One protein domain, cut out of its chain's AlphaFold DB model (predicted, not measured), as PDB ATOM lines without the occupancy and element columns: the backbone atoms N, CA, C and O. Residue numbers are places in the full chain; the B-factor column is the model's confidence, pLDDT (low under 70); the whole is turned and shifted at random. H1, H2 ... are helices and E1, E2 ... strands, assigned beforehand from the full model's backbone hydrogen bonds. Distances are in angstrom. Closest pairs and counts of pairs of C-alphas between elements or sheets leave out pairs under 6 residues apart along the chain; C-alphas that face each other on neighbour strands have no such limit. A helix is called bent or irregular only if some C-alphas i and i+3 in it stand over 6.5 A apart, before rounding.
ATOM      1  N   VAL A 183     -52.696 -37.534  42.615       97.19
ATOM      2  CA  VAL A 183     -51.907 -38.631  42.060       97.19
ATOM      3  C   VAL A 183     -50.603 -38.790  42.836       97.19
ATOM      4  O   VAL A 183     -49.907 -37.807  43.094       97.19
ATOM      5  N   LEU A 184     -50.255 -40.029  43.177       97.62
ATOM      6  CA  LEU A 184     -48.905 -40.415  43.580       97.62
ATOM      7  C   LEU A 184     -48.289 -41.245  42.455       97.62
ATOM      8  O   LEU A 184     -48.821 -42.301  42.126       97.62
ATOM      9  N   SER A 185     -47.194 -40.772  41.867       96.69
ATOM     10  CA  SER A 185     -46.478 -41.453  40.789       96.69
ATOM     11  C   SER A 185     -45.142 -41.972  41.304       96.69
ATOM     12  O   SER A 185     -44.331 -41.194  41.807       96.69
ATOM     13  N   LEU A 186     -44.919 -43.276  41.198       96.19
ATOM     14  CA  LEU A 186     -43.708 -43.945  41.659       96.19
ATOM     15  C   LEU A 186     -42.871 -44.383  40.457       96.19
ATOM     16  O   LEU A 186     -43.399 -45.002  39.534       96.19
ATOM     17  N   PHE A 187     -41.567 -44.105  40.499       93.12
ATOM     18  CA  PHE A 187     -40.538 -44.579  39.555       93.12
ATOM     19  C   PHE A 187     -40.603 -43.991  38.134       93.12
ATOM     20  O   PHE A 187     -39.563 -43.730  37.538       93.12
ATOM     21  N   ASP A 188     -41.793 -43.694  37.612       90.25
ATOM     22  CA  ASP A 188     -41.999 -42.950  36.366       90.25
ATOM     23  C   ASP A 188     -42.855 -41.705  36.633       90.25
ATOM     24  O   ASP A 188     -43.757 -41.716  37.475       90.25
ATOM     25  N   ASN A 189     -42.535 -40.599  35.963       91.69
ATOM     26  CA  ASN A 189     -43.189 -39.313  36.175       91.69
ATOM     27  C   ASN A 189     -44.205 -39.050  35.062       91.69
ATOM     28  O   ASN A 189     -43.839 -38.559  33.994       91.69
ATOM     29  N   ILE A 190     -45.480 -39.302  35.371       93.06
ATOM     30  CA  ILE A 190     -46.604 -39.187  34.428       93.06
ATOM     31  C   ILE A 190     -47.239 -37.786  34.367       93.06
ATOM     32  O   ILE A 190     -48.390 -37.632  33.959       93.06
ATOM     33  N   THR A 191     -46.533 -36.747  34.834       92.19
ATOM     34  CA  THR A 191     -47.071 -35.373  34.862       92.19
ATOM     35  C   THR A 191     -47.510 -34.917  33.475       92.19
ATOM     36  O   THR A 191     -48.599 -34.365  33.335       92.19
ATOM     37  N   THR A 192     -46.696 -35.169  32.449       90.56
ATOM     38  CA  THR A 192     -46.996 -34.758  31.071       90.56
ATOM     39  C   THR A 192     -48.249 -35.456  30.553       90.56
ATOM     40  O   THR A 192     -49.153 -34.806  30.041       90.56
ATOM     41  N   GLU A 193     -48.345 -36.769  30.744       91.31
ATOM     42  CA  GLU A 193     -49.472 -37.591  30.319       91.31
ATOM     43  C   GLU A 193     -50.767 -37.154  31.012       91.31
ATOM     44  O   GLU A 193     -51.775 -36.921  30.351       91.31
ATOM     45  N   MET A 194     -50.738 -36.955  32.333       92.31
ATOM     46  CA  MET A 194     -51.909 -36.509  33.093       92.31
ATOM     47  C   MET A 194     -52.324 -35.069  32.755       92.31
ATOM     48  O   MET A 194     -53.515 -34.754  32.798       92.31
ATOM     49  N   THR A 195     -51.369 -34.207  32.392       91.50
ATOM     50  CA  THR A 195     -51.648 -32.845  31.902       91.50
ATOM     51  C   THR A 195     -52.312 -32.891  30.528       91.50
ATOM     52  O   THR A 195     -53.358 -32.282  30.342       91.50
ATOM     53  N   ASN A 196     -51.772 -33.681  29.592       89.94
ATOM     54  CA  ASN A 196     -52.326 -33.831  28.242       89.94
ATOM     55  C   ASN A 196     -53.750 -34.407  28.253       89.94
ATOM     56  O   ASN A 196     -54.572 -34.041  27.420       89.94
ATOM     57  N   LEU A 197     -54.060 -35.282  29.212       89.94
ATOM     58  CA  LEU A 197     -55.407 -35.829  29.399       89.94
ATOM     59  C   LEU A 197     -56.377 -34.854  30.093       89.94
ATOM     60  O   LEU A 197     -57.562 -35.175  30.225       89.94
ATOM     61  N   GLY A 198     -55.891 -33.692  30.541       90.69
ATOM     62  CA  GLY A 198     -56.674 -32.638  31.183       90.69
ATOM     63  C   GLY A 198     -56.901 -32.827  32.684       90.69
ATOM     64  O   GLY A 198     -57.721 -32.119  33.258       90.69
ATOM     65  N   PHE A 199     -56.234 -33.777  33.347       92.12
ATOM     66  CA  PHE A 199     -56.419 -34.021  34.787       92.12
ATOM     67  C   PHE A 199     -55.631 -33.054  35.677       92.12
ATOM     68  O   PHE A 199     -56.055 -32.757  36.799       92.12
ATOM     69  N   LEU A 200     -54.478 -32.591  35.197       91.44
ATOM     70  CA  LEU A 200     -53.649 -31.597  35.870       91.44
ATOM     71  C   LEU A 200     -53.814 -30.260  35.148       91.44
ATOM     72  O   LEU A 200     -53.731 -30.210  33.926       91.44
ATOM     73  N   ASP A 201     -54.038 -29.196  35.911       82.62
ATOM     74  CA  ASP A 201     -54.063 -27.828  35.394       82.62
ATOM     75  C   ASP A 201     -52.832 -27.097  35.927       82.62
ATOM     76  O   ASP A 201     -52.603 -27.027  37.139       82.62
ATOM     77  N   SER A 202     -52.021 -26.581  35.009       63.00
ATOM     78  CA  SER A 202     -50.798 -25.844  35.306       63.00
ATOM     79  C   SER A 202     -51.057 -24.385  35.687       63.00
ATOM     80  O   SER A 202     -50.142 -23.727  36.179       63.00
ATOM     81  N   SER A 203     -52.273 -23.863  35.483       58.00
ATOM     82  CA  SER A 203     -52.477 -22.416  35.404       58.00
ATOM     83  C   SER A 203     -52.877 -21.711  36.705       58.00
ATOM     84  O   SER A 203     -52.523 -20.545  36.852       58.00
ATOM     85  N   LEU A 204     -53.534 -22.342  37.689       52.62
ATOM     86  CA  LEU A 204     -54.097 -21.576  38.827       52.62
ATOM     87  C   LEU A 204     -54.119 -22.289  40.195       52.62
ATOM     88  O   LEU A 204     -54.750 -21.803  41.131       52.62
ATOM     89  N   GLY A 205     -53.466 -23.444  40.355       59.69
ATOM     90  CA  GLY A 205     -53.452 -24.177  41.639       59.69
ATOM     91  C   GLY A 205     -54.809 -24.771  42.062       59.69
ATOM     92  O   GLY A 205     -54.929 -25.320  43.155       59.69
ATOM     93  N   VAL A 206     -55.822 -24.691  41.192       67.56
ATOM     94  CA  VAL A 206     -57.163 -25.294  41.349       67.56
ATOM     95  C   VAL A 206     -57.239 -26.683  40.676       67.56
ATOM     96  O   VAL A 206     -58.243 -27.389  40.787       67.56
ATOM     97  N   GLY A 207     -56.159 -27.080  39.993       78.88
ATOM     98  CA  GLY A 207     -56.000 -28.321  39.240       78.88
ATOM     99  C   GLY A 207     -55.846 -29.591  40.070       78.88
ATOM    100  O   GLY A 207     -55.745 -29.565  41.299       78.88
ATOM    101  N   GLY A 208     -55.784 -30.732  39.379       85.31
ATOM    102  CA  GLY A 208     -55.276 -31.958  39.985       85.31
ATOM    103  C   GLY A 208     -53.824 -31.781  40.441       85.31
ATOM    104  O   GLY A 208     -53.091 -30.937  39.925       85.31
ATOM    105  N   ARG A 209     -53.396 -32.583  41.417       92.38
ATOM    106  CA  ARG A 209     -52.033 -32.544  41.966       92.38
ATOM    107  C   ARG A 209     -51.354 -33.884  41.764       92.38
ATOM    108  O   ARG A 209     -51.947 -34.914  42.066       92.38
ATOM    109  N   LEU A 210     -50.091 -33.865  41.349       94.56
ATOM    110  CA  LEU A 210     -49.250 -35.053  41.258       94.56
ATOM    111  C   LEU A 210     -48.025 -34.907  42.165       94.56
ATOM    112  O   LEU A 210     -47.364 -33.873  42.167       94.56
ATOM    113  N   THR A 211     -47.737 -35.948  42.944       95.56
ATOM    114  CA  THR A 211     -46.484 -36.100  43.695       95.56
ATOM    115  C   THR A 211     -45.685 -37.228  43.058       95.56
ATOM    116  O   THR A 211     -46.220 -38.320  42.888       95.56
ATOM    117  N   TYR A 212     -44.436 -36.966  42.679       95.75
ATOM    118  CA  TYR A 212     -43.555 -37.952  42.052       95.75
ATOM    119  C   TYR A 212     -42.437 -38.360  43.013       95.75
ATOM    120  O   TYR A 212     -41.804 -37.492  43.614       95.75
ATOM    121  N   LEU A 213     -42.198 -39.667  43.137       95.12
ATOM    122  CA  LEU A 213     -41.107 -40.244  43.922       95.12
ATOM    123  C   LEU A 213     -40.307 -41.220  43.046       95.12
ATOM    124  O   LEU A 213     -40.840 -42.236  42.601       95.12
ATOM    125  N   ASP A 214     -39.031 -40.907  42.808       91.50
ATOM    126  CA  ASP A 214     -38.112 -41.758  42.029       91.50
ATOM    127  C   ASP A 214     -37.594 -42.951  42.846       91.50
ATOM    128  O   ASP A 214     -37.508 -44.069  42.348       91.50
ATOM    129  N   ASP A 215     -37.294 -42.721  44.122       93.00
ATOM    130  CA  ASP A 215     -36.826 -43.733  45.064       93.00
ATOM    131  C   ASP A 215     -37.689 -43.672  46.324       93.00
ATOM    132  O   ASP A 215     -37.955 -42.600  46.871       93.00
ATOM    133  N   VAL A 216     -38.153 -44.837  46.762       95.69
ATOM    134  CA  VAL A 216     -39.011 -44.980  47.937       95.69
ATOM    135  C   VAL A 216     -38.383 -45.851  49.017       95.69
ATOM    136  O   VAL A 216     -39.096 -46.236  49.938       95.69
ATOM    137  N   THR A 217     -37.083 -46.165  48.933       94.94
ATOM    138  CA  THR A 217     -36.357 -47.026  49.887       94.94
ATOM    139  C   THR A 217     -36.637 -46.615  51.332       94.94
ATOM    140  O   THR A 217     -37.143 -47.429  52.115       94.94
ATOM    141  N   ASP A 218     -36.423 -45.334  51.637       95.19
ATOM    142  CA  ASP A 218     -36.533 -44.768  52.987       95.19
ATOM    143  C   ASP A 218     -37.915 -44.185  53.314       95.19
ATOM    144  O   ASP A 218     -38.137 -43.718  54.432       95.19
ATOM    145  N   VAL A 219     -38.861 -44.234  52.371       96.06
ATOM    146  CA  VAL A 219     -40.204 -43.668  52.551       96.06
ATOM    147  C   VAL A 219     -41.002 -44.505  53.549       96.06
ATOM    148  O   VAL A 219     -41.272 -45.696  53.346       96.06
ATOM    149  N   ARG A 220     -41.425 -43.859  54.634       95.69
ATOM    150  CA  ARG A 220     -42.208 -44.450  55.719       95.69
ATOM    151  C   ARG A 220     -43.696 -44.197  55.521       95.69
ATOM    152  O   ARG A 220     -44.143 -43.348  54.752       95.69
ATOM    153  N   ARG A 221     -44.505 -44.924  56.294       95.75
ATOM    154  CA  ARG A 221     -45.965 -44.748  56.308       95.75
ATOM    155  C   ARG A 221     -46.390 -43.348  56.758       95.75
ATOM    156  O   ARG A 221     -47.430 -42.880  56.308       95.75
ATOM    157  N   THR A 222     -45.637 -42.713  57.657       95.62
ATOM    158  CA  THR A 222     -45.877 -41.330  58.105       95.62
ATOM    159  C   THR A 222     -45.761 -40.359  56.944       95.62
ATOM    160  O   THR A 222     -46.691 -39.601  56.703       95.62
ATOM    161  N   ASP A 223     -44.703 -40.498  56.154       94.94
ATOM    162  CA  ASP A 223     -44.368 -39.581  55.069       94.94
ATOM    163  C   ASP A 223     -45.455 -39.617  53.985       94.94
ATOM    164  O   ASP A 223     -45.962 -38.584  53.558       94.94
ATOM    165  N   VAL A 224     -45.922 -40.817  53.612       94.31
ATOM    166  CA  VAL A 224     -47.046 -40.971  52.667       94.31
ATOM    167  C   VAL A 224     -48.342 -40.385  53.236       94.31
ATOM    168  O   VAL A 224     -49.125 -39.800  52.491       94.31
ATOM    169  N   LYS A 225     -48.584 -40.519  54.547       91.88
ATOM    170  CA  LYS A 225     -49.786 -39.986  55.206       91.88
ATOM    171  C   LYS A 225     -49.798 -38.460  55.313       91.88
ATOM    172  O   LYS A 225     -50.884 -37.895  55.375       91.88
ATOM    173  N   GLU A 226     -48.641 -37.808  55.326       92.00
ATOM    174  CA  GLU A 226     -48.538 -36.343  55.367       92.00
ATOM    175  C   GLU A 226     -48.980 -35.693  54.052       92.00
ATOM    176  O   GLU A 226     -49.623 -34.646  54.060       92.00
ATOM    177  N   VAL A 227     -48.674 -36.331  52.920       89.75
ATOM    178  CA  VAL A 227     -49.056 -35.855  51.577       89.75
ATOM    179  C   VAL A 227     -50.355 -36.480  51.050       89.75
ATOM    180  O   VAL A 227     -50.885 -36.050  50.024       89.75
ATOM    181  N   ALA A 228     -50.885 -37.478  51.760       89.00
ATOM    182  CA  ALA A 228     -52.194 -38.073  51.535       89.00
ATOM    183  C   ALA A 228     -53.338 -37.057  51.766       89.00
ATOM    184  O   ALA A 228     -53.175 -36.058  52.466       89.00
ATOM    185  N   PRO A 229     -54.547 -37.324  51.239       94.06
ATOM    186  CA  PRO A 229     -54.954 -38.552  50.555       94.06
ATOM    187  C   PRO A 229     -54.766 -38.511  49.034       94.06
ATOM    188  O   PRO A 229     -54.940 -37.477  48.397       94.06
ATOM    189  N   PHE A 230     -54.478 -39.683  48.462       95.81
ATOM    190  CA  PHE A 230     -54.340 -39.910  47.021       95.81
ATOM    191  C   PHE A 230     -55.576 -40.596  46.463       95.81
ATOM    192  O   PHE A 230     -56.135 -41.476  47.120       95.81
ATOM    193  N   ASP A 231     -56.017 -40.188  45.279       97.00
ATOM    194  CA  ASP A 231     -57.124 -40.785  44.529       97.00
ATOM    195  C   ASP A 231     -56.630 -41.786  43.473       97.00
ATOM    196  O   ASP A 231     -57.356 -42.720  43.142       97.00
ATOM    197  N   PHE A 232     -55.398 -41.617  42.986       97.94
ATOM    198  CA  PHE A 232     -54.747 -42.530  42.052       97.94
ATOM    199  C   PHE A 232     -53.281 -42.747  42.442       97.94
ATOM    200  O   PHE A 232     -52.560 -41.782  42.696       97.94
ATOM    201  N   ILE A 233     -52.839 -44.003  42.506       98.00
ATOM    202  CA  ILE A 233     -51.422 -44.350  42.683       98.00
ATOM    203  C   ILE A 233     -50.944 -45.080  41.433       98.00
ATOM    204  O   ILE A 233     -51.461 -46.142  41.099       98.00
ATOM    205  N   PHE A 234     -49.968 -44.499  40.748       97.62
ATOM    206  CA  PHE A 234     -49.326 -45.083  39.581       97.62
ATOM    207  C   PHE A 234     -47.912 -45.522  39.935       97.62
ATOM    208  O   PHE A 234     -47.210 -44.845  40.688       97.62
ATOM    209  N   GLY A 235     -47.472 -46.636  39.370       96.12
ATOM    210  CA  GLY A 235     -46.071 -47.009  39.386       96.12
ATOM    211  C   GLY A 235     -45.719 -47.871  38.195       96.12
ATOM    212  O   GLY A 235     -46.565 -48.586  37.658       96.12
ATOM    213  N   SER A 236     -44.458 -47.830  37.796       94.00
ATOM    214  CA  SER A 236     -43.970 -48.727  36.762       94.00
ATOM    215  C   SER A 236     -42.578 -49.239  37.065       94.00
ATOM    216  O   SER A 236     -41.792 -48.590  37.751       94.00
ATOM    217  N   THR A 237     -42.235 -50.390  36.508       92.38
ATOM    218  CA  THR A 237     -40.828 -50.751  36.388       92.38
ATOM    219  C   THR A 237     -40.128 -49.790  35.415       92.38
ATOM    220  O   THR A 237     -40.781 -49.150  34.588       92.38
ATOM    221  N   PRO A 238     -38.806 -49.619  35.501       87.62
ATOM    222  CA  PRO A 238     -38.054 -48.863  34.507       87.62
ATOM    223  C   PRO A 238     -38.102 -49.541  33.123       87.62
ATOM    224  O   PRO A 238     -38.196 -50.767  33.044       87.62
ATOM    225  N   PRO A 239     -37.973 -48.775  32.024       82.94
ATOM    226  CA  PRO A 239     -37.876 -49.328  30.677       82.94
ATOM    227  C   PRO A 239     -36.757 -50.360  30.512       82.94
ATOM    228  O   PRO A 239     -35.686 -50.265  31.122       82.94
ATOM    229  N   VAL A 240     -36.980 -51.316  29.612       78.06
ATOM    230  CA  VAL A 240     -35.965 -52.279  29.172       78.06
ATOM    231  C   VAL A 240     -34.731 -51.550  28.631       78.06
ATOM    232  O   VAL A 240     -34.829 -50.713  27.736       78.06
ATOM    233  N   GLY A 241     -33.556 -51.889  29.166       68.88
ATOM    234  CA  GLY A 241     -32.270 -51.333  28.728       68.88
ATOM    235  C   GLY A 241     -31.792 -50.096  29.484       68.88
ATOM    236  O   GLY A 241     -30.684 -49.632  29.216       68.88
ATOM    237  N   ASN A 242     -32.570 -49.592  30.445       69.94
ATOM    238  CA  ASN A 242     -32.095 -48.578  31.384       69.94
ATOM    239  C   ASN A 242     -31.219 -49.202  32.480       69.94
ATOM    240  O   ASN A 242     -31.385 -50.366  32.844       69.94
ATOM    241  N   SER A 243     -30.294 -48.417  33.040       70.38
ATOM    242  CA  SER A 243     -29.552 -48.823  34.233       70.38
ATOM    243  C   SER A 243     -30.489 -48.858  35.440       70.38
ATOM    244  O   SER A 243     -31.069 -47.846  35.833       70.38
ATOM    245  N   TYR A 244     -30.643 -50.038  36.033       75.38
ATOM    246  CA  TYR A 244     -31.513 -50.233  37.184       75.38
ATOM    247  C   TYR A 244     -30.757 -49.936  38.482       75.38
ATOM    248  O   TYR A 244     -29.728 -50.550  38.750       75.38
ATOM    249  N   LYS A 245     -31.275 -49.013  39.307       79.06
ATOM    250  CA  LYS A 245     -30.745 -48.777  40.665       79.06
ATOM    251  C   LYS A 245     -30.969 -49.985  41.587       79.06
ATOM    252  O   LYS A 245     -30.161 -50.249  42.470       79.06
ATOM    253  N   HIS A 246     -32.054 -50.721  41.351       87.62
ATOM    254  CA  HIS A 246     -32.484 -51.888  42.121       87.62
ATOM    255  C   HIS A 246     -32.857 -53.051  41.196       87.62
ATOM    256  O   HIS A 246     -33.048 -52.856  39.996       87.62
ATOM    257  N   THR A 247     -32.997 -54.258  41.747       91.12
ATOM    258  CA  THR A 247     -33.496 -55.421  40.995       91.12
ATOM    259  C   THR A 247     -34.934 -55.186  40.500       91.12
ATOM    260  O   THR A 247     -35.685 -54.475  41.169       91.12
ATOM    261  N   PRO A 248     -35.368 -55.775  39.368       90.50
ATOM    262  CA  PRO A 248     -36.729 -55.591  38.850       90.50
ATOM    263  C   PRO A 248     -37.830 -55.862  39.887       90.50
ATOM    264  O   PRO A 248     -38.735 -55.044  40.063       90.50
ATOM    265  N   ALA A 249     -37.689 -56.945  40.657       93.75
ATOM    266  CA  ALA A 249     -38.617 -57.313  41.723       93.75
ATOM    267  C   ALA A 249     -38.799 -56.217  42.793       93.75
ATOM    268  O   ALA A 249     -39.889 -56.041  43.340       93.75
ATOM    269  N   TRP A 250     -37.752 -55.435  43.084       95.62
ATOM    270  CA  TRP A 250     -37.809 -54.366  44.083       95.62
ATOM    271  C   TRP A 250     -38.934 -53.369  43.780       95.62
ATOM    272  O   TRP A 250     -39.675 -53.003  44.691       95.62
ATOM    273  N   TYR A 251     -39.133 -52.995  42.513       95.56
ATOM    274  CA  TYR A 251     -40.139 -52.001  42.127       95.56
ATOM    275  C   TYR A 251     -41.562 -52.444  42.475       95.56
ATOM    276  O   TYR A 251     -42.324 -51.637  43.011       95.56
ATOM    277  N   PHE A 252     -41.929 -53.713  42.246       95.50
ATOM    278  CA  PHE A 252     -43.280 -54.175  42.584       95.50
ATOM    279  C   PHE A 252     -43.466 -54.318  44.100       95.50
ATOM    280  O   PHE A 252     -44.517 -53.938  44.622       95.50
ATOM    281  N   TYR A 253     -42.452 -54.801  44.833       97.19
ATOM    282  CA  TYR A 253     -42.522 -54.895  46.295       97.19
ATOM    283  C   TYR A 253     -42.680 -53.516  46.935       97.19
ATOM    284  O   TYR A 253     -43.515 -53.325  47.825       97.19
ATOM    285  N   GLN A 254     -41.908 -52.538  46.460       97.50
ATOM    286  CA  GLN A 254     -41.994 -51.166  46.935       97.50
ATOM    287  C   GLN A 254     -43.302 -50.493  46.537       97.50
ATOM    288  O   GLN A 254     -43.933 -49.848  47.376       97.50
ATOM    289  N   TYR A 255     -43.751 -50.687  45.296       97.94
ATOM    290  CA  TYR A 255     -45.053 -50.208  44.855       97.94
ATOM    291  C   TYR A 255     -46.165 -50.744  45.758       97.94
ATOM    292  O   TYR A 255     -46.948 -49.965  46.299       97.94
ATOM    293  N   HIS A 256     -46.198 -52.060  45.990       97.81
ATOM    294  CA  HIS A 256     -47.189 -52.681  46.862       97.81
ATOM    295  C   HIS A 256     -47.114 -52.112  48.287       97.81
ATOM    296  O   HIS A 256     -48.146 -51.773  48.866       97.81
ATOM    297  N   ARG A 257     -45.911 -51.926  48.848       97.38
ATOM    298  CA  ARG A 257     -45.721 -51.309  50.172       97.38
ATOM    299  C   ARG A 257     -46.345 -49.913  50.252       97.38
ATOM    300  O   ARG A 257     -47.128 -49.652  51.166       97.38
ATOM    301  N   ILE A 258     -46.025 -49.034  49.302       98.00
ATOM    302  CA  ILE A 258     -46.533 -47.655  49.270       98.00
ATOM    303  C   ILE A 258     -48.039 -47.622  48.972       98.00
ATOM    304  O   ILE A 258     -48.769 -46.839  49.587       98.00
ATOM    305  N   LEU A 259     -48.536 -48.526  48.125       97.31
ATOM    306  CA  LEU A 259     -49.965 -48.707  47.875       97.31
ATOM    307  C   LEU A 259     -50.721 -48.976  49.186       97.31
ATOM    308  O   LEU A 259     -51.721 -48.314  49.451       97.31
ATOM    309  N   GLN A 260     -50.209 -49.847  50.067       96.12
ATOM    310  CA  GLN A 260     -50.814 -50.103  51.388       96.12
ATOM    311  C   GLN A 260     -50.712 -48.919  52.372       96.12
ATOM    312  O   GLN A 260     -51.360 -48.920  53.426       96.12
ATOM    313  N   TYR A 261     -49.874 -47.920  52.094       96.38
ATOM    314  CA  TYR A 261     -49.794 -46.697  52.897       96.38
ATOM    315  C   TYR A 261     -50.798 -45.646  52.424       96.38
ATOM    316  O   TYR A 261     -51.398 -44.976  53.266       96.38
ATOM    317  N   GLY A 262     -50.989 -45.522  51.106       94.25
ATOM    318  CA  GLY A 262     -51.882 -44.536  50.491       94.25
ATOM    319  C   GLY A 262     -53.329 -45.002  50.279       94.25
ATOM    320  O   GLY A 262     -54.209 -44.158  50.093       94.25
ATOM    321  N   LYS A 263     -53.595 -46.317  50.317       93.62
ATOM    322  CA  LYS A 263     -54.943 -46.884  50.157       93.62
ATOM    323  C   LYS A 263     -55.879 -46.363  51.264       93.62
ATOM    324  O   LYS A 263     -55.528 -46.441  52.445       93.62
ATOM    325  N   PRO A 264     -57.067 -45.828  50.922       92.94
ATOM    326  CA  PRO A 264     -58.041 -45.415  51.924       92.94
ATOM    327  C   PRO A 264     -58.593 -46.619  52.710       92.94
ATOM    328  O   PRO A 264     -58.543 -47.747  52.219       92.94
ATOM    329  N   PRO A 265     -59.169 -46.387  53.904       90.44
ATOM    330  CA  PRO A 265     -59.891 -47.422  54.641       90.44
ATOM    331  C   PRO A 265     -61.009 -48.038  53.793       90.44
ATOM    332  O   PRO A 265     -61.649 -47.328  53.021       90.44
ATOM    333  N   GLU A 266     -61.298 -49.327  53.974       83.19
ATOM    334  CA  GLU A 266     -62.312 -50.041  53.174       83.19
ATOM    335  C   GLU A 266     -63.728 -49.464  53.313       83.19
ATOM    336  O   GLU A 266     -64.531 -49.558  52.391       83.19
ATOM    337  N   SER A 267     -64.023 -48.806  54.436       84.69
ATOM    338  CA  SER A 267     -65.292 -48.109  54.666       84.69
ATOM    339  C   SER A 267     -65.429 -46.792  53.892       84.69
ATOM    340  O   SER A 267     -66.493 -46.172  53.910       84.69
ATOM    341  N   SER A 268     -64.360 -46.315  53.248       88.62
ATOM    342  CA  SER A 268     -64.356 -45.043  52.533       88.62
ATOM    343  C   SER A 268     -65.149 -45.151  51.226       88.62
ATOM    344  O   SER A 268     -64.752 -45.906  50.340       88.62
ATOM    345  N   PRO A 269     -66.184 -44.316  51.008       84.75
ATOM    346  CA  PRO A 269     -66.922 -44.287  49.743       84.75
ATOM    347  C   PRO A 269     -66.157 -43.573  48.615       84.75
ATOM    348  O   PRO A 269     -66.643 -43.488  47.488       84.75
ATOM    349  N   ARG A 270     -64.986 -42.995  48.918       90.44
ATOM    350  CA  ARG A 270     -64.162 -42.236  47.973       90.44
ATOM    351  C   ARG A 270     -63.597 -43.153  46.877       90.44
ATOM    352  O   ARG A 270     -62.926 -44.122  47.234       90.44
ATOM    353  N   PRO A 271     -63.774 -42.815  45.584       94.50
ATOM    354  CA  PRO A 271     -63.106 -43.521  44.497       94.50
ATOM    355  C   PRO A 271     -61.587 -43.500  44.675       94.50
ATOM    356  O   PRO A 271     -60.995 -42.442  44.895       94.50
ATOM    357  N   PHE A 272     -60.971 -44.676  44.601       96.31
ATOM    358  CA  PHE A 272     -59.528 -44.848  44.708       96.31
ATOM    359  C   PHE A 272     -59.041 -45.865  43.688       96.31
ATOM    360  O   PHE A 272     -59.471 -47.024  43.696       96.31
ATOM    361  N   PHE A 273     -58.113 -45.431  42.849       97.19
ATOM    362  CA  PHE A 273     -57.566 -46.215  41.759       97.19
ATOM    363  C   PHE A 273     -56.074 -46.458  41.951       97.19
ATOM    364  O   PHE A 273     -55.372 -45.693  42.613       97.19
ATOM    365  N   TRP A 274     -55.578 -47.528  41.355       97.12
ATOM    366  CA  TRP A 274     -54.161 -47.839  41.343       97.12
ATOM    367  C   TRP A 274     -53.804 -48.584  40.061       97.12
ATOM    368  O   TRP A 274     -54.636 -49.310  39.518       97.12
ATOM    369  N   MET A 275     -52.582 -48.396  39.573       96.94
ATOM    370  CA  MET A 275     -52.061 -49.114  38.414       96.94
ATOM    371  C   MET A 275     -50.560 -49.345  38.568       96.94
ATOM    372  O   MET A 275     -49.807 -48.404  38.812       96.94
ATOM    373  N   PHE A 276     -50.143 -50.593  38.371       96.62
ATOM    374  CA  PHE A 276     -48.743 -50.969  38.247       96.62
ATOM    375  C   PHE A 276     -48.458 -51.477  36.835       96.62
ATOM    376  O   PHE A 276     -49.208 -52.309  36.326       96.62
ATOM    377  N   VAL A 277     -47.384 -50.988  36.216       94.75
ATOM    378  CA  VAL A 277     -46.988 -51.344  34.847       94.75
ATOM    379  C   VAL A 277     -45.591 -51.949  34.841       94.75
ATOM    380  O   VAL A 277     -44.619 -51.305  35.225       94.75
ATOM    381  N   ASP A 278     -45.476 -53.175  34.356       93.12
ATOM    382  CA  ASP A 278     -44.208 -53.797  34.029       93.12
ATOM    383  C   ASP A 278     -43.857 -53.625  32.543       93.12
ATOM    384  O   ASP A 278     -44.604 -54.006  31.642       93.12
ATOM    385  N   ASN A 279     -42.668 -53.090  32.297       89.12
ATOM    386  CA  ASN A 279     -42.064 -52.896  30.987       89.12
ATOM    387  C   ASN A 279     -41.327 -54.136  30.479       89.12
ATOM    388  O   ASN A 279     -40.330 -53.990  29.783       89.12
ATOM    389  N   LEU A 280     -41.804 -55.341  30.802       89.00
ATOM    390  CA  LEU A 280     -41.165 -56.616  30.448       89.00
ATOM    391  C   LEU A 280     -39.798 -56.819  31.120       89.00
ATOM    392  O   LEU A 280     -38.906 -57.435  30.536       89.00
ATOM    393  N   VAL A 281     -39.612 -56.277  32.327       89.62
ATOM    394  CA  VAL A 281     -38.379 -56.491  33.105       89.62
ATOM    395  C   VAL A 281     -38.575 -57.475  34.253       89.62
ATOM    396  O   VAL A 281     -37.583 -57.950  34.799       89.62
ATOM    397  N   LEU A 282     -39.822 -57.771  34.637       91.25
ATOM    398  CA  LEU A 282     -40.107 -58.799  35.631       91.25
ATOM    399  C   LEU A 282     -40.029 -60.191  35.005       91.25
ATOM    400  O   LEU A 282     -40.604 -60.469  33.947       91.25
ATOM    401  N   GLU A 283     -39.372 -61.102  35.714       90.81
ATOM    402  CA  GLU A 283     -39.342 -62.508  35.334       90.81
ATOM    403  C   GLU A 283     -40.724 -63.152  35.506       90.81
ATOM    404  O   GLU A 283     -41.646 -62.584  36.092       90.81
ATOM    405  N   LYS A 284     -40.919 -64.357  34.960       90.19
ATOM    406  CA  LYS A 284     -42.207 -65.060  35.081       90.19
ATOM    407  C   LYS A 284     -42.608 -65.275  36.547       90.19
ATOM    408  O   LYS A 284     -43.746 -65.002  36.909       90.19
ATOM    409  N   GLU A 285     -41.661 -65.681  37.389       92.88
ATOM    410  CA  GLU A 285     -41.902 -65.908  38.819       92.88
ATOM    411  C   GLU A 285     -42.260 -64.613  39.567       92.88
ATOM    412  O   GLU A 285     -43.153 -64.610  40.421       92.88
ATOM    413  N   ASP A 286     -41.619 -63.497  39.206       94.44
ATOM    414  CA  ASP A 286     -41.941 -62.173  39.743       94.44
ATOM    415  C   ASP A 286     -43.350 -61.734  39.336       94.44
ATOM    416  O   ASP A 286     -44.095 -61.218  40.167       94.44
ATOM    417  N   ARG A 287     -43.747 -61.970  38.078       93.88
ATOM    418  CA  ARG A 287     -45.090 -61.649  37.568       93.88
ATOM    419  C   ARG A 287     -46.173 -62.461  38.271       93.88
ATOM    420  O   ARG A 287     -47.169 -61.888  38.711       93.88
ATOM    421  N   ASP A 288     -45.952 -63.762  38.446       93.50
ATOM    422  CA  ASP A 288     -46.865 -64.638  39.189       93.50
ATOM    423  C   ASP A 288     -46.987 -64.191  40.653       93.50
ATOM    424  O   ASP A 288     -48.072 -64.186  41.240       93.50
ATOM    425  N   THR A 289     -45.871 -63.772  41.255       95.75
ATOM    426  CA  THR A 289     -45.849 -63.226  42.615       95.75
ATOM    427  C   THR A 289     -46.594 -61.894  42.690       95.75
ATOM    428  O   THR A 289     -47.435 -61.721  43.572       95.75
ATOM    429  N   ALA A 290     -46.369 -60.982  41.744       95.88
ATOM    430  CA  ALA A 290     -47.063 -59.702  41.664       95.88
ATOM    431  C   ALA A 290     -48.586 -59.887  41.557       95.88
ATOM    432  O   ALA A 290     -49.321 -59.273  42.334       95.88
ATOM    433  N   SER A 291     -49.070 -60.791  40.697       94.69
ATOM    434  CA  SER A 291     -50.505 -61.107  40.582       94.69
ATOM    435  C   SER A 291     -51.112 -61.576  41.909       94.69
ATOM    436  O   SER A 291     -52.200 -61.132  42.285       94.69
ATOM    437  N   ARG A 292     -50.391 -62.403  42.685       95.19
ATOM    438  CA  ARG A 292     -50.838 -62.838  44.026       95.19
ATOM    439  C   ARG A 292     -50.894 -61.682  45.026       95.19
ATOM    440  O   ARG A 292     -51.860 -61.586  45.779       95.19
ATOM    441  N   PHE A 293     -49.892 -60.801  45.032       95.56
ATOM    442  CA  PHE A 293     -49.858 -59.631  45.919       95.56
ATOM    443  C   PHE A 293     -50.973 -58.633  45.595       95.56
ATOM    444  O   PHE A 293     -51.619 -58.105  46.500       95.56
ATOM    445  N   PHE A 294     -51.225 -58.393  44.309       93.69
ATOM    446  CA  PHE A 294     -52.277 -57.488  43.858       93.69
ATOM    447  C   PHE A 294     -53.678 -58.103  43.879       93.69
ATOM    448  O   PHE A 294     -54.653 -57.362  43.768       93.69
ATOM    449  N   GLN A 295     -53.783 -59.427  44.039       91.94
ATOM    450  CA  GLN A 295     -55.041 -60.182  43.990       91.94
ATOM    451  C   GLN A 295     -55.813 -59.945  42.682       91.94
ATOM    452  O   GLN A 295     -57.041 -59.912  42.660       91.94
ATOM    453  N   THR A 296     -55.079 -59.752  41.587       89.31
ATOM    454  CA  THR A 296     -55.636 -59.621  40.243       89.31
ATOM    455  C   THR A 296     -54.656 -60.182  39.233       89.31
ATOM    456  O   THR A 296     -53.444 -60.048  39.383       89.31
ATOM    457  N   GLU A 297     -55.202 -60.775  38.181       87.81
ATOM    458  CA  GLU A 297     -54.411 -61.254  37.056       87.81
ATOM    459  C   GLU A 297     -53.821 -60.094  36.258       87.81
ATOM    460  O   GLU A 297     -54.443 -59.032  36.115       87.81
ATOM    461  N   ALA A 298     -52.630 -60.341  35.723       89.69
ATOM    462  CA  ALA A 298     -51.928 -59.425  34.848       89.69
ATOM    463  C   ALA A 298     -52.627 -59.321  33.485       89.69
ATOM    464  O   ALA A 298     -53.217 -60.286  32.993       89.69
ATOM    465  N   VAL A 299     -52.523 -58.158  32.845       88.62
ATOM    466  CA  VAL A 299     -53.016 -57.941  31.481       88.62
ATOM    467  C   VAL A 299     -51.867 -57.472  30.606       88.62
ATOM    468  O   VAL A 299     -51.246 -56.451  30.890       88.62
ATOM    469  N   THR A 300     -51.589 -58.201  29.528       88.19
ATOM    470  CA  THR A 300     -50.571 -57.798  28.554       88.19
ATOM    471  C   THR A 300     -51.199 -56.914  27.487       88.19
ATOM    472  O   THR A 300     -52.095 -57.355  26.768       88.19
ATOM    473  N   ILE A 301     -50.702 -55.688  27.366       84.94
ATOM    474  CA  ILE A 301     -51.086 -54.723  26.339       84.94
ATOM    475  C   ILE A 301     -49.940 -54.590  25.351       84.94
ATOM    476  O   ILE A 301     -48.802 -54.350  25.744       84.94
ATOM    477  N   HIS A 302     -50.245 -54.694  24.064       79.62
ATOM    478  CA  HIS A 302     -49.268 -54.531  22.998       79.62
ATOM    479  C   HIS A 302     -49.559 -53.281  22.161       79.62
ATOM    480  O   HIS A 302     -50.686 -52.786  22.086       79.62
ATOM    481  N   ARG A 303     -48.507 -52.763  21.528       77.56
ATOM    482  CA  ARG A 303     -48.583 -51.780  20.453       77.56
ATOM    483  C   ARG A 303     -48.151 -52.457  19.166       77.56
ATOM    484  O   ARG A 303     -47.010 -52.907  19.049       77.56
ATOM    485  N   GLU A 304     -49.050 -52.459  18.201       75.38
ATOM    486  CA  GLU A 304     -48.806 -52.950  16.853       75.38
ATOM    487  C   GLU A 304     -48.707 -51.796  15.865       75.38
ATOM    488  O   GLU A 304     -49.352 -50.757  16.006       75.38
ATOM    489  N   TYR A 305     -47.876 -51.985  14.848       70.56
ATOM    490  CA  TYR A 305     -47.831 -51.121  13.681       70.56
ATOM    491  C   TYR A 305     -47.585 -51.990  12.460       70.56
ATOM    492  O   TYR A 305     -46.576 -52.698  12.410       70.56
ATOM    493  N   LYS A 306     -48.494 -51.926  11.480       74.06
ATOM    494  CA  LYS A 306     -48.467 -52.787  10.287       74.06
ATOM    495  C   LYS A 306     -48.325 -54.272  10.658       74.06
ATOM    496  O   LYS A 306     -47.413 -54.930  10.172       74.06
ATOM    497  N   GLU A 307     -49.168 -54.743  11.583       71.38
ATOM    498  CA  GLU A 307     -49.227 -56.147  12.050       71.38
ATOM    499  C   GLU A 307     -47.949 -56.662  12.739       71.38
ATOM    500  O   GLU A 307     -47.792 -57.851  13.004       71.38
ATOM    501  N   ILE A 308     -47.013 -55.768  13.068       74.38
ATOM    502  CA  ILE A 308     -45.802 -56.108  13.810       74.38
ATOM    503  C   ILE A 308     -45.916 -55.520  15.208       74.38
ATOM    504  O   ILE A 308     -45.995 -54.297  15.372       74.38
ATOM    505  N   VAL A 309     -45.832 -56.383  16.224       76.62
ATOM    506  CA  VAL A 309     -45.707 -55.942  17.616       76.62
ATOM    507  C   VAL A 309     -44.396 -55.175  17.776       76.62
ATOM    508  O   VAL A 309     -43.291 -55.705  17.599       76.62
ATOM    509  N   GLN A 310     -44.537 -53.889  18.081       77.12
ATOM    510  CA  GLN A 310     -43.429 -52.983  18.338       77.12
ATOM    511  C   GLN A 310     -43.049 -53.004  19.813       77.12
ATOM    512  O   GLN A 310     -41.869 -53.053  20.143       77.12
ATOM    513  N   ASN A 311     -44.040 -52.968  20.701       80.50
ATOM    514  CA  ASN A 311     -43.810 -52.902  22.138       80.50
ATOM    515  C   ASN A 311     -44.938 -53.612  22.892       80.50
ATOM    516  O   ASN A 311     -46.033 -53.771  22.352       80.50
ATOM    517  N   ALA A 312     -44.679 -54.023  24.126       85.50
ATOM    518  CA  ALA A 312     -45.692 -54.550  25.020       85.50
ATOM    519  C   ALA A 312     -45.381 -54.163  26.465       85.50
ATOM    520  O   ALA A 312     -44.229 -53.974  26.843       85.50
ATOM    521  N   VAL A 313     -46.433 -54.059  27.262       89.12
ATOM    522  CA  VAL A 313     -46.373 -53.845  28.705       89.12
ATOM    523  C   VAL A 313     -47.330 -54.807  29.380       89.12
ATOM    524  O   VAL A 313     -48.344 -55.205  28.807       89.12
ATOM    525  N   ILE A 314     -47.016 -55.169  30.611       91.44
ATOM    526  CA  ILE A 314     -47.873 -55.985  31.461       91.44
ATOM    527  C   ILE A 314     -48.392 -55.073  32.560       91.44
ATOM    528  O   ILE A 314     -47.620 -54.321  33.144       91.44
ATOM    529  N   LEU A 315     -49.687 -55.092  32.845       92.06
ATOM    530  CA  LEU A 315     -50.267 -54.201  33.843       92.06
ATOM    531  C   LEU A 315     -51.152 -54.941  34.840       92.06
ATOM    532  O   LEU A 315     -51.807 -55.930  34.512       92.06
ATOM    533  N   TRP A 316     -51.250 -54.354  36.030       94.44
ATOM    534  CA  TRP A 316     -52.223 -54.678  37.069       94.44
ATOM    535  C   TRP A 316     -52.930 -53.393  37.484       94.44
ATOM    536  O   TRP A 316     -52.283 -52.362  37.675       94.44
ATOM    537  N   SER A 317     -54.255 -53.422  37.608       94.12
ATOM    538  CA  SER A 317     -55.036 -52.227  37.932       94.12
ATOM    539  C   SER A 317     -56.428 -52.587  38.437       94.12
ATOM    540  O   SER A 317     -56.959 -53.643  38.100       94.12
ATOM    541  N   ASN A 318     -57.040 -51.679  39.200       93.00
ATOM    542  CA  ASN A 318     -58.468 -51.722  39.530       93.00
ATOM    543  C   ASN A 318     -59.322 -50.764  38.677       93.00
ATOM    544  O   ASN A 318     -60.495 -50.540  38.985       93.00
ATOM    545  N   ILE A 319     -58.741 -50.154  37.641       92.44
ATOM    546  CA  ILE A 319     -59.495 -49.361  36.670       92.44
ATOM    547  C   ILE A 319     -60.366 -50.313  35.826       92.44
ATOM    548  O   ILE A 319     -59.908 -51.400  35.468       92.44
ATOM    549  N   PRO A 320     -61.625 -49.953  35.514       88.00
ATOM    550  CA  PRO A 320     -62.479 -50.788  34.678       88.00
ATOM    551  C   PRO A 320     -61.982 -50.977  33.244       88.00
ATOM    552  O   PRO A 320     -61.281 -50.127  32.705       88.00
ATOM    553  N   SER A 321     -62.393 -52.091  32.628       82.69
ATOM    554  CA  SER A 321     -62.162 -52.413  31.209       82.69
ATOM    555  C   SER A 321     -60.698 -52.426  30.757       82.69
ATOM    556  O   SER A 321     -60.408 -52.219  29.582       82.69
ATOM    557  N   VAL A 322     -59.741 -52.704  31.649       79.38
ATOM    558  CA  VAL A 322     -58.343 -52.840  31.202       79.38
ATOM    559  C   VAL A 322     -58.105 -54.162  30.456       79.38
ATOM    560  O   VAL A 322     -57.350 -54.202  29.482       79.38
ATOM    561  N   LYS A 323     -58.823 -55.227  30.844       70.44
ATOM    562  CA  LYS A 323     -59.015 -56.432  30.021       70.44
ATOM    563  C   LYS A 323     -59.929 -56.043  28.856       70.44
ATOM    564  O   LYS A 323     -61.129 -55.895  29.039       70.44
ATOM    565  N   SER A 324     -59.329 -55.749  27.710       62.12
ATOM    566  CA  SER A 324     -59.975 -55.127  26.545       62.12
ATOM    567  C   SER A 324     -59.591 -55.865  25.263       62.12
ATOM    568  O   SER A 324     -58.756 -56.767  25.307       62.12
ATOM    569  N   LYS A 325     -60.082 -55.416  24.100       55.16
ATOM    570  CA  LYS A 325     -59.598 -55.864  22.774       55.16
ATOM    571  C   LYS A 325     -58.078 -55.751  22.569       55.16
ATOM    572  O   LYS A 325     -57.533 -56.371  21.671       55.16
ATOM    573  N   TYR A 326     -57.396 -54.934  23.377       54.56
ATOM    574  CA  TYR A 326     -55.940 -54.762  23.338       54.56
ATOM    575  C   TYR A 326     -55.191 -55.770  24.216       54.56
ATOM    576  O   TYR A 326     -53.959 -55.787  24.220       54.56
ATOM    577  N   SER A 327     -55.925 -56.563  25.000       57.94
ATOM    578  CA  SER A 327     -55.355 -57.693  25.717       57.94
ATOM    579  C   SER A 327     -55.128 -58.837  24.736       57.94
ATOM    580  O   SER A 327     -55.979 -59.123  23.898       57.94
ATOM    581  N   LEU A 328     -53.949 -59.455  24.800       58.41
ATOM    582  CA  LEU A 328     -53.627 -60.592  23.940       58.41
ATOM    583  C   LEU A 328     -54.597 -61.746  24.227       58.41
ATOM    584  O   LEU A 328     -54.512 -62.389  25.271       58.41
ATOM    585  N   SER A 329     -55.483 -62.040  23.277       50.31
ATOM    586  CA  SER A 329     -56.208 -63.305  23.240       50.31
ATOM    587  C   SER A 329     -55.294 -64.366  22.621       50.31
ATOM    588  O   SER A 329     -55.134 -64.424  21.405       50.31
ATOM    589  N   ASN A 330     -54.673 -65.195  23.460       47.62
ATOM    590  CA  ASN A 330     -54.058 -66.483  23.105       47.62
ATOM    591  C   ASN A 330     -52.922 -66.523  22.059       47.62
ATOM    592  O   ASN A 330     -52.500 -67.618  21.697       47.62
ATOM    593  N   MET A 331     -52.363 -65.399  21.608       49.12
ATOM    594  CA  MET A 331     -51.080 -65.439  20.895       49.12
ATOM    595  C   MET A 331     -49.961 -65.635  21.924       49.12
ATOM    596  O   MET A 331     -49.771 -64.772  22.783       49.12
ATOM    597  N   GLU A 332     -49.232 -66.755  21.849       56.91
ATOM    598  CA  GLU A 332     -47.964 -66.977  22.563       56.91
ATOM    599  C   GLU A 332     -46.922 -65.968  22.060       56.91
ATOM    600  O   GLU A 332     -46.020 -66.276  21.282       56.91
ATOM    601  N   LEU A 333     -47.073 -64.706  22.461       67.94
ATOM    602  CA  LEU A 333     -46.050 -63.714  22.232       67.94
ATOM    603  C   LEU A 333     -44.888 -64.050  23.165       67.94
ATOM    604  O   LEU A 333     -45.027 -63.983  24.387       67.94
ATOM    605  N   ASP A 334     -43.739 -64.398  22.592       79.19
ATOM    606  CA  ASP A 334     -42.507 -64.539  23.360       79.19
ATOM    607  C   ASP A 334     -42.053 -63.142  23.818       79.19
ATOM    608  O   ASP A 334     -41.371 -62.394  23.108       79.19
ATOM    609  N   LEU A 335     -42.509 -62.765  25.014       80.88
ATOM    610  CA  LEU A 335     -42.203 -61.485  25.648       80.88
ATOM    611  C   LEU A 335     -40.698 -61.320  25.888       80.88
ATOM    612  O   LEU A 335     -40.193 -60.200  25.805       80.88
ATOM    613  N   ASP A 336     -39.965 -62.418  26.094       80.38
ATOM    614  CA  ASP A 336     -38.518 -62.387  26.298       80.38
ATOM    615  C   ASP A 336     -37.798 -62.075  24.979       80.38
ATOM    616  O   ASP A 336     -36.832 -61.302  24.940       80.38
ATOM    617  N   LEU A 337     -38.277 -62.641  23.865       83.94
ATOM    618  CA  LEU A 337     -37.797 -62.300  22.526       83.94
ATOM    619  C   LEU A 337     -38.095 -60.836  22.182       83.94
ATOM    620  O   LEU A 337     -37.224 -60.144  21.639       83.94
ATOM    621  N   LEU A 338     -39.289 -60.344  22.525       82.44
ATOM    622  CA  LEU A 338     -39.658 -58.944  22.319       82.44
ATOM    623  C   LEU A 338     -38.767 -58.003  23.140       82.44
ATOM    624  O   LEU A 338     -38.214 -57.055  22.578       82.44
ATOM    625  N   ALA A 339     -38.538 -58.293  24.423       81.75
ATOM    626  CA  ALA A 339     -37.638 -57.516  25.274       81.75
ATOM    627  C   ALA A 339     -36.214 -57.463  24.685       81.75
ATOM    628  O   ALA A 339     -35.622 -56.387  24.557       81.75
ATOM    629  N   LYS A 340     -35.684 -58.598  24.205       82.56
ATOM    630  CA  LYS A 340     -34.382 -58.657  23.505       82.56
ATOM    631  C   LYS A 340     -34.369 -57.822  22.220       82.56
ATOM    632  O   LYS A 340     -33.356 -57.187  21.912       82.56
ATOM    633  N   LYS A 341     -35.466 -57.801  21.456       81.38
ATOM    634  CA  LYS A 341     -35.605 -56.979  20.240       81.38
ATOM    635  C   LYS A 341     -35.624 -55.484  20.573       81.38
ATOM    636  O   LYS A 341     -34.948 -54.710  19.890       81.38
ATOM    637  N   ILE A 342     -36.328 -55.084  21.633       78.56
ATOM    638  CA  ILE A 342     -36.364 -53.697  22.124       78.56
ATOM    639  C   ILE A 342     -34.953 -53.245  22.536       78.56
ATOM    640  O   ILE A 342     -34.486 -52.209  22.058       78.56
ATOM    641  N   LEU A 343     -34.223 -54.065  23.307       77.00
ATOM    642  CA  LEU A 343     -32.828 -53.795  23.696       77.00
ATOM    643  C   LEU A 343     -31.910 -53.550  22.496       77.00
ATOM    644  O   LEU A 343     -31.099 -52.622  22.505       77.00
ATOM    645  N   ARG A 344     -32.021 -54.395  21.466       74.94
ATOM    646  CA  ARG A 344     -31.169 -54.322  20.270       74.94
ATOM    647  C   ARG A 344     -31.468 -53.103  19.412       74.94
ATOM    648  O   ARG A 344     -30.554 -52.533  18.829       74.94
ATOM    649  N   THR A 345     -32.739 -52.733  19.304       68.88
ATOM    650  CA  THR A 345     -33.165 -51.674  18.388       68.88
ATOM    651  C   THR A 345     -33.033 -50.282  18.991       68.88
ATOM    652  O   THR A 345     -32.822 -49.355  18.221       68.88
ATOM    653  N   ARG A 346     -33.141 -50.101  20.321       63.75
ATOM    654  CA  ARG A 346     -33.122 -48.796  21.039       63.75
ATOM    655  C   ARG A 346     -34.107 -47.723  20.528       63.75
ATOM    656  O   ARG A 346     -34.199 -46.655  21.116       63.75
ATOM    657  N   ILE A 347     -34.864 -47.998  19.466       52.41
ATOM    658  CA  ILE A 347     -35.802 -47.085  18.789       52.41
ATOM    659  C   ILE A 347     -37.133 -46.969  19.556       52.41
ATOM    660  O   ILE A 347     -37.892 -46.028  19.349       52.41
ATOM    661  N   LEU A 348     -37.420 -47.913  20.459       52.34
ATOM    662  CA  LEU A 348     -38.746 -48.113  21.057       52.34
ATOM    663  C   LEU A 348     -38.779 -47.918  22.579       52.34
ATOM    664  O   LEU A 348     -39.747 -48.317  23.221       52.34
ATOM    665  N   SER A 349     -37.771 -47.255  23.159       52.69
ATOM    666  CA  SER A 349     -37.756 -46.845  24.572       52.69
ATOM    667  C   SER A 349     -38.724 -45.680  24.849       52.69
ATOM    668  O   SER A 349     -38.365 -44.697  25.502       52.69
ATOM    669  N   GLN A 350     -39.935 -45.735  24.290       60.28
ATOM    670  CA  GLN A 350     -41.005 -44.822  24.671       60.28
ATOM    671  C   GLN A 350     -41.282 -44.991  26.164       60.28
ATOM    672  O   GLN A 350     -41.134 -46.086  26.713       60.28
ATOM    673  N   ARG A 351     -41.651 -43.894  26.833       64.56
ATOM    674  CA  ARG A 351     -41.945 -43.955  28.263       64.56
ATOM    675  C   ARG A 351     -43.120 -44.904  28.524       64.56
ATOM    676  O   ARG A 351     -44.099 -44.836  27.774       64.56
ATOM    677  N   PRO A 352     -43.063 -45.725  29.585       60.31
ATOM    678  CA  PRO A 352     -44.093 -46.707  29.938       60.31
ATOM    679  C   PRO A 352     -45.508 -46.121  29.917       60.31
ATOM    680  O   PRO A 352     -46.436 -46.709  29.362       60.31
ATOM    681  N   ALA A 353     -45.643 -44.905  30.450       62.78
ATOM    682  CA  ALA A 353     -46.896 -44.170  30.529       62.78
ATOM    683  C   ALA A 353     -47.577 -43.957  29.165       62.78
ATOM    684  O   ALA A 353     -48.798 -44.046  29.079       62.78
ATOM    685  N   THR A 354     -46.815 -43.772  28.079       72.12
ATOM    686  CA  THR A 354     -47.359 -43.516  26.728       72.12
ATOM    687  C   THR A 354     -48.114 -44.698  26.118       72.12
ATOM    688  O   THR A 354     -48.928 -44.513  25.215       72.12
ATOM    689  N   LEU A 355     -47.862 -45.922  26.594       77.94
ATOM    690  CA  LEU A 355     -48.573 -47.122  26.143       77.94
ATOM    691  C   LEU A 355     -49.880 -47.351  26.901       77.94
ATOM    692  O   LEU A 355     -50.756 -48.064  26.409       77.94
ATOM    693  N   VAL A 356     -50.015 -46.739  28.078       85.88
ATOM    694  CA  VAL A 356     -51.136 -46.974  28.990       85.88
ATOM    695  C   VAL A 356     -52.015 -45.745  29.218       85.88
ATOM    696  O   VAL A 356     -53.027 -45.864  29.904       85.88
ATOM    697  N   THR A 357     -51.695 -44.591  28.620       87.25
ATOM    698  CA  THR A 357     -52.449 -43.332  28.785       87.25
ATOM    699  C   THR A 357     -53.944 -43.484  28.528       87.25
ATOM    700  O   THR A 357     -54.748 -42.954  29.293       87.25
ATOM    701  N   LYS A 358     -54.339 -44.260  27.511       86.56
ATOM    702  CA  LYS A 358     -55.753 -44.537  27.212       86.56
ATOM    703  C   LYS A 358     -56.503 -45.183  28.382       86.56
ATOM    704  O   LYS A 358     -57.679 -44.913  28.589       86.56
ATOM    705  N   PHE A 359     -55.820 -45.969  29.216       90.31
ATOM    706  CA  PHE A 359     -56.422 -46.590  30.399       90.31
ATOM    707  C   PHE A 359     -56.583 -45.620  31.574       90.31
ATOM    708  O   PHE A 359     -57.172 -45.991  32.584       90.31
ATOM    709  N   PHE A 360     -56.110 -44.375  31.469       93.25
ATOM    710  CA  PHE A 360     -56.427 -43.321  32.435       93.25
ATOM    711  C   PHE A 360     -57.733 -42.593  32.086       93.25
ATOM    712  O   PHE A 360     -58.337 -41.976  32.960       93.25
ATOM    713  N   LEU A 361     -58.220 -42.681  30.842       93.12
ATOM    714  CA  LEU A 361     -59.443 -42.002  30.392       93.12
ATOM    715  C   LEU A 361     -60.710 -42.377  31.186       93.12
ATOM    716  O   LEU A 361     -61.492 -41.471  31.483       93.12
ATOM    717  N   PRO A 362     -60.909 -43.626  31.661       94.06
ATOM    718  CA  PRO A 362     -62.044 -43.953  32.529       94.06
ATOM    719  C   PRO A 362     -62.106 -43.127  33.820       94.06
ATOM    720  O   PRO A 362     -63.184 -42.952  34.391       94.06
ATOM    721  N   LEU A 363     -60.977 -42.569  34.278       95.19
ATOM    722  CA  LEU A 363     -60.928 -41.697  35.453       95.19
ATOM    723  C   LEU A 363     -61.743 -40.403  35.255       95.19
ATOM    724  O   LEU A 363     -62.172 -39.805  36.245       95.19
ATOM    725  N   ARG A 364     -62.045 -40.007  34.006       93.44
ATOM    726  CA  ARG A 364     -62.908 -38.855  33.671       93.44
ATOM    727  C   ARG A 364     -64.344 -39.002  34.192       93.44
ATOM    728  O   ARG A 364     -65.035 -38.007  34.400       93.44
ATOM    729  N   GLU A 365     -64.797 -40.226  34.467       93.62
ATOM    730  CA  GLU A 365     -66.109 -40.470  35.087       93.62
ATOM    731  C   GLU A 365     -66.143 -40.122  36.586       93.62
ATOM    732  O   GLU A 365     -67.223 -39.950  37.164       93.62
ATOM    733  N   TYR A 366     -64.973 -39.977  37.217       95.25
ATOM    734  CA  TYR A 366     -64.820 -39.816  38.665       95.25
ATOM    735  C   TYR A 366     -64.148 -38.498  39.065       95.25
ATOM    736  O   TYR A 366     -64.430 -37.978  40.147       95.25
TER     737      TYR A 366
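What this domain is: This is residues 183 to 366 of the 371 residues of the protein "PHD-type domain-containing protein" of Pelodiscus sinensis (UniProt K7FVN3). A twisted six-stranded sheet runs through the middle, with H3 and H4 side by side along one face and H6 on the opposite face, where the sheet curls round it. H2 packs on one end of H3, and the hairpin of E5 and E6 reaches to the far end of the domain, with H5 slantwise over E6 on the same face as H3 and H4; H1 only grazes the sheet near its edge strand E2. The printed part has 184 residues, with six named helices and six named strands in the order E1 H1 E2 H2 E3 H3 E4 H4 E5 E6 H5 H6. The mixed sheet has the order E2, E1, E3, E4, E6, E5, and the class is mixed, helices and strands. The whole is compact, with a radius of gyration of the C-alphas of 16.4 A, and rounded, spanning 43 by 32 by 30 A.

Where its parts are: E1, residues 183 to 186, begins at C-alpha 183 (-51.907, -38.631, 42.060). H1 is residues 191 to 196, E2 is 209 to 213, H2 is 221 to 227 and E3 is 232 to 236. H3, residues 248 to 262, is 22.1 A long and begins at C-alpha 248 (-36.729, -55.591, 38.850). E4, residues 273 to 278, is 17.2 A long, and H4, residues 284 to 294, is 15.4 A. E5, residues 299 to 305, is 19.8 A long; E6, residues 308 to 317, is 26.1 A long and bends by 54 degrees at residue 311. H5, residues 335 to 345, is 15.2 A long. H6, residues 353 to 365, is 20.1 A long and ends at C-alpha 365 (-66.109, -40.470, 35.087); it is irregular, with C-alphas 355 and 358 7.7 A apart.

How they stand to each other: E2, E1, E3 and E4 are parallel, neighbour to neighbour: N 185 and O 211 are 2.8 A apart, N 186 and O 234 2.8 A, and N 235 and O 275 3.0 A. E6 is antiparallel to E4, at 139 degrees, with N 278 and O 314 at 2.7 A. E5 and E6 form a hairpin, with N 301 and O 313 at 2.8 A. E1, H1, E2 and E3, H3, E4 are strand-helix-strand units, parallel neighbour strands with a helix between them along the chain. E2, H2, E3 and E4, H4, E5 are split units, with E1 and E6 respectively between their strands in the sheet; the four crossovers are right-handed. With H3 and H4 on one face and H6 on the other, there are three layers. H3 runs along the strands over E3, at a height over the sheet of 9.0 A. H3 and H4 touch at a shallow tilt of 3 degrees, the same way, the closest C-alphas being those of Ala 249 and Asp 286, 6.2 A apart. H2 is not on the sheet; it touches residues 258 to 262 of H3 alone, the closest C-alphas being those of Arg 221 and Tyr 261, 5.5 A apart. H5 runs slantwise to E6, at 54 degrees on the local plane. H1 and H6 only just touch, with 3 pairs of C-alphas within 8 A, the closest being those of Glu 193 and Thr 357, 6.6 A apart. Every O i to N i+4 pair is within hydrogen-bond range in H1, H4 and H5, but 2 of 3 in H2, 10 of 11 in H3 and 1 of 9 in H6, where 7 of 10 O i to N i+3 pairs are.

The domain as a whole: The two C-alphas farthest apart, those of Thr 222 and Lys 306, are 49.2 A apart. The printed part has no cut. The links H1 to E2, E3 to H3 and E6 to H5 are long, with 12, 11 and 17 residues. The mean pLDDT of the printed part is 85.4; residues 202 to 206, 241 to 242, 324 to 333 and 345 to 353 are under 70.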